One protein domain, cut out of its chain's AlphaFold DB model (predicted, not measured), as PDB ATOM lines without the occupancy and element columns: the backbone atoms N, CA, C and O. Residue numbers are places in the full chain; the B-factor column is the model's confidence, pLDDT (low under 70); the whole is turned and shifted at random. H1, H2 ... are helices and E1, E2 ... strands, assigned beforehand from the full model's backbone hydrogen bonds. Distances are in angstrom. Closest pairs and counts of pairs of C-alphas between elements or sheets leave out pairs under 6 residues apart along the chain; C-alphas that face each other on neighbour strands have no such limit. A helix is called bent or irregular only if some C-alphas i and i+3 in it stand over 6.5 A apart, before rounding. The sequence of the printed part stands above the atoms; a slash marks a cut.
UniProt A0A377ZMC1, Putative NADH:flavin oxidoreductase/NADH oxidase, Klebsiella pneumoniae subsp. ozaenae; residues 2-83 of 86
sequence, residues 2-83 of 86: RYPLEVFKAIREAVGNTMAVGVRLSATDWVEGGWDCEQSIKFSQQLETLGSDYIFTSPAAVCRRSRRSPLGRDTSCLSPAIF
ATOM      1  N   ARG A   2     256.101 283.418 460.434       91.44
ATOM      2  CA  ARG A   2     254.868 282.751 460.912       91.44
ATOM      3  C   ARG A   2     255.049 281.908 462.184       91.44
ATOM      4  O   ARG A   2     254.401 282.170 463.187       91.44
ATOM      5  N   TYR A   3     255.951 280.928 462.141       94.38
ATOM      6  CA  TYR A   3     256.076 279.929 463.209       94.38
ATOM      7  C   TYR A   3     256.450 280.523 464.584       94.38
ATOM      8  O   TYR A   3     255.742 280.244 465.547       94.38
ATOM      9  N   PRO A   4     257.465 281.405 464.716       93.06
ATOM     10  CA  PRO A   4     257.778 282.013 466.013       93.06
ATOM     11  C   PRO A   4     256.634 282.848 466.614       93.06
ATOM     12  O   PRO A   4     256.474 282.859 467.831       93.06
ATOM     13  N   LEU A   5     255.824 283.518 465.784       94.12
ATOM     14  CA  LEU A   5     254.670 284.296 466.258       94.12
ATOM     15  C   LEU A   5     253.535 283.396 466.748       94.12
ATOM     16  O   LEU A   5     252.921 283.692 467.768       94.12
ATOM     17  N   GLU A   6     253.271 282.290 466.048       96.00
ATOM     18  CA  GLU A   6     252.287 281.289 466.479       96.00
ATOM     19  C   GLU A   6     252.689 280.670 467.824       96.00
ATOM     20  O   GLU A   6     251.856 280.546 468.719       96.00
ATOM     21  N   VAL A   7     253.979 280.363 467.999       95.69
ATOM     22  CA  VAL A   7     254.516 279.862 469.272       95.69
ATOM     23  C   VAL A   7     254.365 280.904 470.380       95.69
ATOM     24  O   VAL A   7     253.880 280.573 471.459       95.69
ATOM     25  N   PHE A   8     254.731 282.165 470.123       94.62
ATOM     26  CA  PHE A   8     254.572 283.235 471.111       94.62
ATOM     27  C   PHE A   8     253.106 283.405 471.528       94.62
ATOM     28  O   PHE A   8     252.809 283.473 472.719       94.62
ATOM     29  N   LYS A   9     252.183 283.401 470.559       94.31
ATOM     30  CA  LYS A   9     250.744 283.488 470.817       94.31
ATOM     31  C   LYS A   9     250.254 282.326 471.686       94.31
ATOM     32  O   LYS A   9     249.585 282.572 472.682       94.31
ATOM     33  N   ALA A  10     250.635 281.091 471.360       95.56
ATOM     34  CA  ALA A  10     250.248 279.917 472.143       95.56
ATOM     35  C   ALA A  10     250.782 279.976 473.586       95.56
ATOM     36  O   ALA A  10     250.067 279.643 474.529       95.56
ATOM     37  N   ILE A  11     252.022 280.444 473.780       94.12
ATOM     38  CA  ILE A  11     252.597 280.646 475.118       94.12
ATOM     39  C   ILE A  11     251.819 281.725 475.876       94.12
ATOM     40  O   ILE A  11     251.462 281.512 477.033       94.12
ATOM     41  N   ARG A  12     251.525 282.861 475.231       92.88
ATOM     42  CA  ARG A  12     250.767 283.960 475.843       92.88
ATOM     43  C   ARG A  12     249.365 283.519 476.268       92.88
ATOM     44  O   ARG A  12     248.940 283.856 477.368       92.88
ATOM     45  N   GLU A  13     248.679 282.739 475.439       94.00
ATOM     46  CA  GLU A  13     247.366 282.166 475.761       94.00
ATOM     47  C   GLU A  13     247.435 281.189 476.945       94.00
ATOM     48  O   GLU A  13     246.538 281.186 477.785       94.00
ATOM     49  N   ALA A  14     248.507 280.399 477.057       94.75
ATOM     50  CA  ALA A  14     248.664 279.415 478.129       94.75
ATOM     51  C   ALA A  14     248.998 280.037 479.497       94.75
ATOM     52  O   ALA A  14     248.563 279.526 480.528       94.75
ATOM     53  N   VAL A  15     249.789 281.112 479.522       92.88
ATOM     54  CA  VAL A  15     250.286 281.733 480.769       92.88
ATOM     55  C   VAL A  15     249.478 282.954 481.213       92.88
ATOM     56  O   VAL A  15     249.607 283.399 482.354       92.88
ATOM     57  N   GLY A  16     248.643 283.496 480.323       89.19
ATOM     58  CA  GLY A  16     247.830 284.679 480.573       89.19
ATOM     59  C   GLY A  16     248.646 285.964 480.773       89.19
ATOM     60  O   GLY A  16     249.828 286.063 480.427       89.19
ATOM     61  N   ASN A  17     247.989 286.977 481.345       86.62
ATOM     62  CA  ASN A  17     248.553 288.321 481.535       86.62
ATOM     63  C   ASN A  17     249.268 288.503 482.885       86.62
ATOM     64  O   ASN A  17     249.768 289.583 483.176       86.62
ATOM     65  N   THR A  18     249.291 287.477 483.735       89.19
ATOM     66  CA  THR A  18     249.899 287.547 485.073       89.19
ATOM     67  C   THR A  18     251.396 287.256 485.069       89.19
ATOM     68  O   THR A  18     252.057 287.480 486.078       89.19
ATOM     69  N   MET A  19     251.933 286.739 483.961       89.94
ATOM     70  CA  MET A  19     253.345 286.399 483.828       89.94
ATOM     71  C   MET A  19     253.971 287.156 482.661       89.94
ATOM     72  O   MET A  19     253.414 287.193 481.561       89.94
ATOM     73  N   ALA A  20     255.146 287.737 482.903       90.69
ATOM     74  CA  ALA A  20     255.901 288.406 481.859       90.69
ATOM     75  C   ALA A  20     256.426 287.374 480.849       90.69
ATOM     76  O   ALA A  20     257.128 286.432 481.224       90.69
ATOM     77  N   VAL A  21     256.113 287.562 479.570       92.00
ATOM     78  CA  VAL A  21     256.651 286.767 478.462       92.00
ATOM     79  C   VAL A  21     257.362 287.710 477.511       92.00
ATOM     80  O   VAL A  21     256.799 288.687 477.020       92.00
ATOM     81  N   GLY A  22     258.617 287.381 477.244       90.50
ATOM     82  CA  GLY A  22     259.441 288.082 476.280       90.50
ATOM     83  C   GLY A  22     260.145 287.113 475.351       90.50
ATOM     84  O   GLY A  22     260.125 285.895 475.547       90.50
ATOM     85  N   VAL A  23     260.778 287.667 474.324       91.06
ATOM     86  CA  VAL A  23     261.496 286.888 473.313       91.06
ATOM     87  C   VAL A  23     262.966 287.260 473.324       91.06
ATOM     88  O   VAL A  23     263.325 288.434 473.337       91.06
ATOM     89  N   ARG A  24     263.834 286.249 473.278       89.50
ATOM     90  CA  ARG A  24     265.251 286.449 472.981       89.50
ATOM     91  C   ARG A  24     265.467 286.379 471.476       89.50
ATOM     92  O   ARG A  24     265.234 285.334 470.873       89.50
ATOM     93  N   LEU A  25     265.959 287.465 470.897       87.56
ATOM     94  CA  LEU A  25     266.202 287.598 469.467       87.56
ATOM     95  C   LEU A  25     267.700 287.764 469.186       87.56
ATOM     96  O   LEU A  25     268.424 288.459 469.903       87.56
ATOM     97  N   SER A  26     268.189 287.118 468.133       86.19
ATOM     98  CA  SER A  26     269.485 287.462 467.547       86.19
ATOM     99  C   SER A  26     269.259 288.531 466.488       86.19
ATOM    100  O   SER A  26     268.511 288.307 465.544       86.19
ATOM    101  N   ALA A  27     269.894 289.689 466.665       80.81
ATOM    102  CA  ALA A  27     269.705 290.868 465.816       80.81
ATOM    103  C   ALA A  27     269.946 290.603 464.320       80.81
ATOM    104  O   ALA A  27     269.257 291.148 463.463       80.81
ATOM    105  N   THR A  28     270.939 289.775 464.013       81.88
ATOM    106  CA  THR A  28     271.329 289.394 462.656       81.88
ATOM    107  C   THR A  28     272.206 288.146 462.721       81.88
ATOM    108  O   THR A  28     272.818 287.874 463.756       81.88
ATOM    109  N   ASP A  29     272.287 287.393 461.627       80.94
ATOM    110  CA  ASP A  29     273.174 286.232 461.501       80.94
ATOM    111  C   ASP A  29     274.545 286.574 460.895       80.94
ATOM    112  O   ASP A  29     275.443 285.729 460.886       80.94
ATOM    113  N   TRP A  30     274.724 287.798 460.383       76.44
ATOM    114  CA  TRP A  30     275.929 288.262 459.673       76.44
ATOM    115  C   TRP A  30     276.365 287.407 458.473       76.44
ATOM    116  O   TRP A  30     277.527 287.461 458.057       76.44
ATOM    117  N   VAL A  31     275.449 286.632 457.903       79.44
ATOM    118  CA  VAL A  31     275.680 285.840 456.693       79.44
ATOM    119  C   VAL A  31     274.778 286.336 455.577       79.44
ATOM    120  O   VAL A  31     273.654 286.772 455.814       79.44
ATOM    121  N   GLU A  32     275.284 286.275 454.351       79.56
ATOM    122  CA  GLU A  32     274.491 286.578 453.165       79.56
ATOM    123  C   GLU A  32     273.298 285.616 453.069       79.56
ATOM    124  O   GLU A  32     273.449 284.409 453.272       79.56
ATOM    125  N   GLY A  33     272.106 286.166 452.823       83.88
ATOM    126  CA  GLY A  33     270.848 285.413 452.842       83.88
ATOM    127  C   GLY A  33     270.397 284.942 454.233       83.88
ATOM    128  O   GLY A  33     269.443 284.172 454.325       83.88
ATOM    129  N   GLY A  34     271.082 285.361 455.302       85.19
ATOM    130  CA  GLY A  34     270.688 285.104 456.686       85.19
ATOM    131  C   GLY A  34     269.709 286.140 457.231       85.19
ATOM    132  O   GLY A  34     269.209 286.993 456.501       85.19
ATOM    133  N   TRP A  35     269.463 286.069 458.539       86.88
ATOM    134  CA  TRP A  35     268.617 287.033 459.229       86.88
ATOM    135  C   TRP A  35     269.272 288.421 459.309       86.88
ATOM    136  O   TRP A  35     270.444 288.540 459.698       86.88
ATOM    137  N   ASP A  36     268.528 289.476 458.977       85.94
ATOM    138  CA  ASP A  36     269.004 290.866 458.976       85.94
ATOM    139  C   ASP A  36     268.321 291.762 460.034       85.94
ATOM    140  O   ASP A  36     267.386 291.365 460.738       85.94
ATOM    141  N   CYS A  37     268.823 292.994 460.172       84.44
ATOM    142  CA  CYS A  37     268.293 293.956 461.137       84.44
ATOM    143  C   CYS A  37     266.855 294.402 460.815       84.44
ATOM    144  O   CYS A  37     266.061 294.579 461.740       84.44
ATOM    145  N   GLU A  38     266.482 294.571 459.544       87.56
ATOM    146  CA  GLU A  38     265.120 294.988 459.177       87.56
ATOM    147  C   GLU A  38     264.087 293.917 459.536       87.56
ATOM    148  O   GLU A  38     262.989 294.224 460.010       87.56
ATOM    149  N   GLN A  39     264.441 292.648 459.344       89.88
ATOM    150  CA  GLN A  39     263.639 291.503 459.752       89.88
ATOM    151  C   GLN A  39     263.482 291.453 461.271       89.88
ATOM    152  O   GLN A  39     262.370 291.233 461.753       89.88
ATOM    153  N   SER A  40     264.548 291.728 462.031       89.44
ATOM    154  CA  SER A  40     264.470 291.857 463.492       89.44
ATOM    155  C   SER A  40     263.511 292.961 463.933       89.44
ATOM    156  O   SER A  40     262.706 292.743 464.839       89.44
ATOM    157  N   ILE A  41     263.552 294.126 463.280       89.19
ATOM    158  CA  ILE A  41     262.654 295.252 463.578       89.19
ATOM    159  C   ILE A  41     261.198 294.858 463.306       89.19
ATOM    160  O   ILE A  41     260.353 294.974 464.192       89.19
ATOM    161  N   LYS A  42     260.907 294.321 462.113       91.75
ATOM    162  CA  LYS A  42     259.551 293.882 461.739       91.75
ATOM    163  C   LYS A  42     259.023 292.805 462.684       91.75
ATOM    164  O   LYS A  42     257.866 292.857 463.097       91.75
ATOM    165  N   PHE A  43     259.865 291.845 463.056       91.56
ATOM    166  CA  PHE A  43     259.487 290.790 463.987       91.56
ATOM    167  C   PHE A  43     259.177 291.342 465.384       91.56
ATOM    168  O   PHE A  43     258.199 290.931 466.003       91.56
ATOM    169  N   SER A  44     259.952 292.322 465.847       90.25
ATOM    170  CA  SER A  44     259.748 292.957 467.153       90.25
ATOM    171  C   SER A  44     258.434 293.738 467.215       90.25
ATOM    172  O   SER A  44     257.682 293.580 468.170       90.25
ATOM    173  N   GLN A  45     258.088 294.473 466.155       91.06
ATOM    174  CA  GLN A  45     256.796 295.169 466.043       91.06
ATOM    175  C   GLN A  45     255.604 294.196 466.071       91.06
ATOM    176  O   GLN A  45     254.566 294.463 466.684       91.06
ATOM    177  N   GLN A  46     255.744 293.034 465.426       93.19
ATOM    178  CA  GLN A  46     254.710 291.998 465.466       93.19
ATOM    179  C   GLN A  46     254.569 291.383 466.863       93.19
ATOM    180  O   GLN A  46     253.448 291.136 467.301       93.19
ATOM    181  N   LEU A  47     255.675 291.171 467.580       91.44
ATOM    182  CA  LEU A  47     255.655 290.692 468.965       91.44
ATOM    183  C   LEU A  47     255.049 291.714 469.932       91.44
ATOM    184  O   LEU A  47     254.282 291.333 470.812       91.44
ATOM    185  N   GLU A  48     255.337 293.001 469.749       90.06
ATOM    186  CA  GLU A  48     254.723 294.079 470.528       90.06
ATOM    187  C   GLU A  48     253.197 294.094 470.340       90.06
ATOM    188  O   GLU A  48     252.447 294.141 471.313       90.06
ATOM    189  N   THR A  49     252.726 293.916 469.100       91.00
ATOM    190  CA  THR A  49     251.285 293.806 468.790       91.00
ATOM    191  C   THR A  49     250.628 292.594 469.470       91.00
ATOM    192  O   THR A  49     249.444 292.631 469.798       91.00
ATOM    193  N   LEU A  50     251.385 291.518 469.712       90.19
ATOM    194  CA  LEU A  50     250.924 290.323 470.428       90.19
ATOM    195  C   LEU A  50     251.036 290.446 471.960       90.19
ATOM    196  O   LEU A  50     250.673 289.508 472.671       90.19
ATOM    197  N   GLY A  51     251.526 291.576 472.476       89.50
ATOM    198  CA  GLY A  51     251.681 291.818 473.908       89.50
ATOM    199  C   GLY A  51     252.947 291.201 474.499       89.50
ATOM    200  O   GLY A  51     252.895 290.612 475.575       89.50
ATOM    201  N   SER A  52     254.079 291.263 473.795       89.88
ATOM    202  CA  SER A  52     255.392 290.975 474.389       89.88
ATOM    203  C   SER A  52     255.748 292.018 475.444       89.88
ATOM    204  O   SER A  52     255.646 293.211 475.180       89.88
ATOM    205  N   ASP A  53     256.175 291.570 476.627       89.88
ATOM    206  CA  ASP A  53     256.538 292.470 477.734       89.88
ATOM    207  C   ASP A  53     257.953 293.027 477.572       89.88
ATOM    208  O   ASP A  53     258.252 294.136 477.993       89.88
ATOM    209  N   TYR A  54     258.844 292.241 476.971       87.94
ATOM    210  CA  TYR A  54     260.197 292.665 476.645       87.94
ATOM    211  C   TYR A  54     260.723 291.860 475.463       87.94
ATOM    212  O   TYR A  54     260.291 290.732 475.206       87.94
ATOM    213  N   ILE A  55     261.695 292.413 474.751       88.69
ATOM    214  CA  ILE A  55     262.443 291.667 473.745       88.69
ATOM    215  C   ILE A  55     263.925 291.864 474.039       88.69
ATOM    216  O   ILE A  55     264.443 292.979 474.058       88.69
ATOM    217  N   PHE A  56     264.603 290.756 474.324       85.75
ATOM    218  CA  PHE A  56     266.021 290.748 474.635       85.75
ATOM    219  C   PHE A  56     266.821 290.465 473.370       85.75
ATOM    220  O   PHE A  56     266.853 289.333 472.875       85.75
ATOM    221  N   THR A  57     267.503 291.486 472.864       82.56
ATOM    222  CA  THR A  57     268.280 291.372 471.632       82.56
ATOM    223  C   THR A  57     269.748 291.131 471.938       82.56
ATOM    224  O   THR A  57     270.378 291.848 472.711       82.56
ATOM    225  N   SER A  58     270.309 290.108 471.300       75.88
ATOM    226  CA  SER A  58     271.735 289.799 471.370       75.88
ATOM    227  C   SER A  58     272.418 290.064 470.028       75.88
ATOM    228  O   SER A  58     271.832 289.774 468.976       75.88
ATOM    229  N   PRO A  59     273.665 290.571 470.034       64.56
ATOM    230  CA  PRO A  59     274.483 290.619 468.833       64.56
ATOM    231  C   PRO A  59     274.858 289.180 468.454       64.56
ATOM    232  O   PRO A  59     275.732 288.592 469.076       64.56
ATOM    233  N   ALA A  60     274.134 288.622 467.482       63.06
ATOM    234  CA  ALA A  60     274.449 287.452 466.652       63.06
ATOM    235  C   ALA A  60     275.237 286.276 467.275       63.06
ATOM    236  O   ALA A  60     276.427 286.394 467.566       63.06
ATOM    237  N   ALA A  61     274.636 285.080 467.344       53.91
ATOM    238  CA  ALA A  61     275.385 283.861 467.699       53.91
ATOM    239  C   ALA A  61     274.836 282.547 467.108       53.91
ATOM    240  O   ALA A  61     275.046 281.486 467.694       53.91
ATOM    241  N   VAL A  62     274.120 282.575 465.978       57.72
ATOM    242  CA  VAL A  62     273.430 281.364 465.485       57.72
ATOM    243  C   VAL A  62     274.280 280.555 464.494       57.72
ATOM    244  O   VAL A  62     274.198 279.327 464.469       57.72
ATOM    245  N   CYS A  63     275.150 281.194 463.701       48.53
ATOM    246  CA  CYS A  63     275.888 280.509 462.635       48.53
ATOM    247  C   CYS A  63     277.359 280.234 462.993       48.53
ATOM    248  O   CYS A  63     278.122 281.143 463.286       48.53
ATOM    249  N   ARG A  64     277.854 278.996 462.828       53.81
ATOM    250  CA  ARG A  64     279.299 278.691 462.993       53.81
ATOM    251  C   ARG A  64     280.197 279.500 462.037       53.81
ATOM    252  O   ARG A  64     281.378 279.700 462.323       53.81
ATOM    253  N   ARG A  65     279.648 279.956 460.900       55.25
ATOM    254  CA  ARG A  65     280.333 280.843 459.942       55.25
ATOM    255  C   ARG A  65     280.350 282.309 460.368       55.25
ATOM    256  O   ARG A  65     281.162 283.043 459.812       55.25
ATOM    257  N   SER A  66     279.554 282.731 461.357       57.66
ATOM    258  CA  SER A  66     279.669 284.061 461.968       57.66
ATOM    259  C   SER A  66     280.917 284.097 462.865       57.66
ATOM    260  O   SER A  66     280.859 284.142 464.094       57.66
ATOM    261  N   ARG A  67     282.093 283.961 462.244       48.25
ATOM    262  CA  ARG A  67     283.394 283.932 462.907       48.25
ATOM    263  C   ARG A  67     283.792 285.376 463.204       48.25
ATOM    264  O   ARG A  67     284.354 286.044 462.345       48.25
ATOM    265  N   ARG A  68     283.534 285.797 464.449       50.78
ATOM    266  CA  ARG A  68     283.896 287.102 465.035       50.78
ATOM    267  C   ARG A  68     283.040 288.252 464.497       50.78
ATOM    268  O   ARG A  68     282.901 288.403 463.292       50.78
ATOM    269  N   SER A  69     282.499 289.075 465.400       51.62
ATOM    270  CA  SER A  69     281.894 290.360 465.033       51.62
ATOM    271  C   SER A  69     282.948 291.197 464.298       51.62
ATOM    272  O   SER A  69     283.981 291.508 464.901       51.62
ATOM    273  N   PRO A  70     282.778 291.513 463.004       50.22
ATOM    274  CA  PRO A  70     283.662 292.446 462.329       50.22
ATOM    275  C   PRO A  70     283.242 293.833 462.802       50.22
ATOM    276  O   PRO A  70     282.088 294.218 462.616       50.22
ATOM    277  N   LEU A  71     284.148 294.563 463.453       47.16
ATOM    278  CA  LEU A  71     283.926 295.970 463.791       47.16
ATOM    279  C   LEU A  71     283.472 296.702 462.515       47.16
ATOM    280  O   LEU A  71     284.212 296.713 461.535       47.16
ATOM    281  N   GLY A  72     282.249 297.247 462.510       54.06
ATOM    282  CA  GLY A  72     281.727 298.044 461.391       54.06
ATOM    283  C   GLY A  72     280.559 297.464 460.584       54.06
ATOM    284  O   GLY A  72     280.341 297.928 459.469       54.06
ATOM    285  N   ARG A  73     279.795 296.486 461.091       63.19
ATOM    286  CA  ARG A  73     278.518 296.096 460.459       63.19
ATOM    287  C   ARG A  73     277.298 296.657 461.198       63.19
ATOM    288  O   ARG A  73     277.386 296.966 462.380       63.19
ATOM    289  N   ASP A  74     276.186 296.785 460.477       61.84
ATOM    290  CA  ASP A  74     274.961 297.476 460.897       61.84
ATOM    291  C   ASP A  74     274.368 296.951 462.219       61.84
ATOM    292  O   ASP A  74     273.820 295.854 462.290       61.84
ATOM    293  N   THR A  75     274.477 297.761 463.272       66.75
ATOM    294  CA  THR A  75     273.880 297.517 464.593       66.75
ATOM    295  C   THR A  75     272.678 298.418 464.863       66.75
ATOM    296  O   THR A  75     272.325 298.625 466.024       66.75
ATOM    297  N   SER A  76     272.061 298.999 463.831       67.12
ATOM    298  CA  SER A  76     270.892 299.879 463.973       67.12
ATOM    299  C   SER A  76     269.779 299.225 464.797       67.12
ATOM    300  O   SER A  76     269.193 299.867 465.668       67.12
ATOM    301  N   CYS A  77     269.586 297.916 464.626       65.00
ATOM    302  CA  CYS A  77     268.645 297.105 465.388       65.00
ATOM    303  C   CYS A  77     269.093 296.745 466.820       65.00
ATOM    304  O   CYS A  77     268.451 295.934 467.467       65.00
ATOM    305  N   LEU A  78     270.182 297.306 467.350       66.62
ATOM    306  CA  LEU A  78     270.547 297.193 468.773       66.62
ATOM    307  C   LEU A  78     270.224 298.471 469.559       66.62
ATOM    308  O   LEU A  78     270.490 298.536 470.759       66.62
ATOM    309  N   SER A  79     269.668 299.495 468.901       61.38
ATOM    310  CA  SER A  79     269.290 300.739 469.567       61.38
ATOM    311  C   SER A  79     268.189 300.494 470.611       61.38
ATOM    312  O   SER A  79     267.178 299.863 470.283       61.38
ATOM    313  N   PRO A  80     268.312 301.046 471.836       57.84
ATOM    314  CA  PRO A  80     267.270 300.969 472.862       57.84
ATOM    315  C   PRO A  80     265.908 301.488 472.384       57.84
ATOM    316  O   PRO A  80     264.876 301.009 472.839       57.84
ATOM    317  N   ALA A  81     265.896 302.421 471.424       50.50
ATOM    318  CA  ALA A  81     264.677 303.009 470.869       50.50
ATOM    319  C   ALA A  81     263.769 301.999 470.138       50.50
ATOM    320  O   ALA A  81     262.587 302.269 469.964       50.50
ATOM    321  N   ILE A  82     264.309 300.856 469.706       56.16
ATOM    322  CA  ILE A  82     263.551 299.796 469.018       56.16
ATOM    323  C   ILE A  82     262.981 298.779 470.024       56.16
ATOM    324  O   ILE A  82     262.019 298.085 469.713       56.16
ATOM    325  N   PHE A  83     263.564 298.686 471.225       54.25
ATOM    326  CA  PHE A  83     263.345 297.579 472.165       54.25
ATOM    327  C   PHE A  83     262.781 297.987 473.531       54.25
ATOM    328  O   PHE A  83     262.453 297.118 474.337       54.25
TER     329      PHE A  83
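Overview. This is residues 2 to 83 of the 86 residues of the protein "Putative NADH:flavin oxidoreductase/NADH oxidase" of Klebsiella pneumoniae subsp. ozaenae (UniProt A0A377ZMC1). A small pair of parallel strands, E1 and E2, has helix H2 packed over it, with helix H1 at one end of the long axis and a long loop reaching the other end. That loop, residues 59 to 79, folds back so that the short last helix H3 ends next to E2. The printed part has 82 residues, with three named helices and two named strands in the order H1, E1, H2, E2, H3; the class is mixed, helices and strands, and the sheet has the order E1, E2, parallel. The whole is elongated, 41 by 25 by 17 A, and only just compact, close to loose, with a radius of gyration of the C-alphas of 13.8 A.

Along the chain. Find C-alpha 2 at (254.868, 282.751, 460.912); from there H1 runs through residues 2 to 18, 25.1 A long. It has a kink of 51 degrees near residue 12 and is irregular: C-alphas 14 and 17 are 9.5 A apart. Next comes E1, residues 22 to 26, 13.3 A. H2, residues 37 to 49, begins at C-alpha 37 (268.293, 293.956, 461.137) and is 18.7 A long. E2, residues 54 to 58, spans 13.0 A. H3, residues 80 to 83, spans 5.2 A and ends at C-alpha 83 (263.345, 297.579, 472.165).

Arrangement. Look first at E1 and E2, parallel neighbours at 20 degrees, where C-alphas 24 and 56 face each other at 4.7 A. N 25 and O 56 are within hydrogen-bond range at 2.9 A, and so are N 56 and O 23 at 2.8 A. E1, H2 and E2 make a strand-helix-strand unit, two parallel neighbour strands with a helix between them along the chain, and its crossover is right-handed. The closest C-alphas of E1 and H2, those of Leu 25 and Ser 40, are 7.5 A apart; for H2 and E2 they are those of Ser 44 and Ile 55, 7.2 A. H1 and H2 only just touch, with 3 pairs of C-alphas within 8 A, by residues 5 to 8 of H1 and 46 to 47 of H2; the closest C-alphas are those of Leu 5 and Leu 47, 7.0 A. They run the same way at a steep tilt of 37 degrees, only just past shallow. H3 is close to H2 but not clearly touching, the C-alphas of Ile 41 and Ile 82 being the closest at 7.1 A. The closest C-alphas of E2 and H3, those of Ile 55 and Phe 83, are 6.2 A apart. H1 and E2 are apart, for instance. In H2 every O i to N i+4 pair is within hydrogen-bond range, in H1 11 of 13 are, and H3 is too short for such a pair.

Size, cuts and confidence. The two C-alphas farthest apart are those of Ala 14 and Leu 71, 41.5 A. The printed part has no cut. The link from E2 to H3 is long, with 21 residues. The mean pLDDT of the printed part is 79.3, and residues 59 to 83 are under 70.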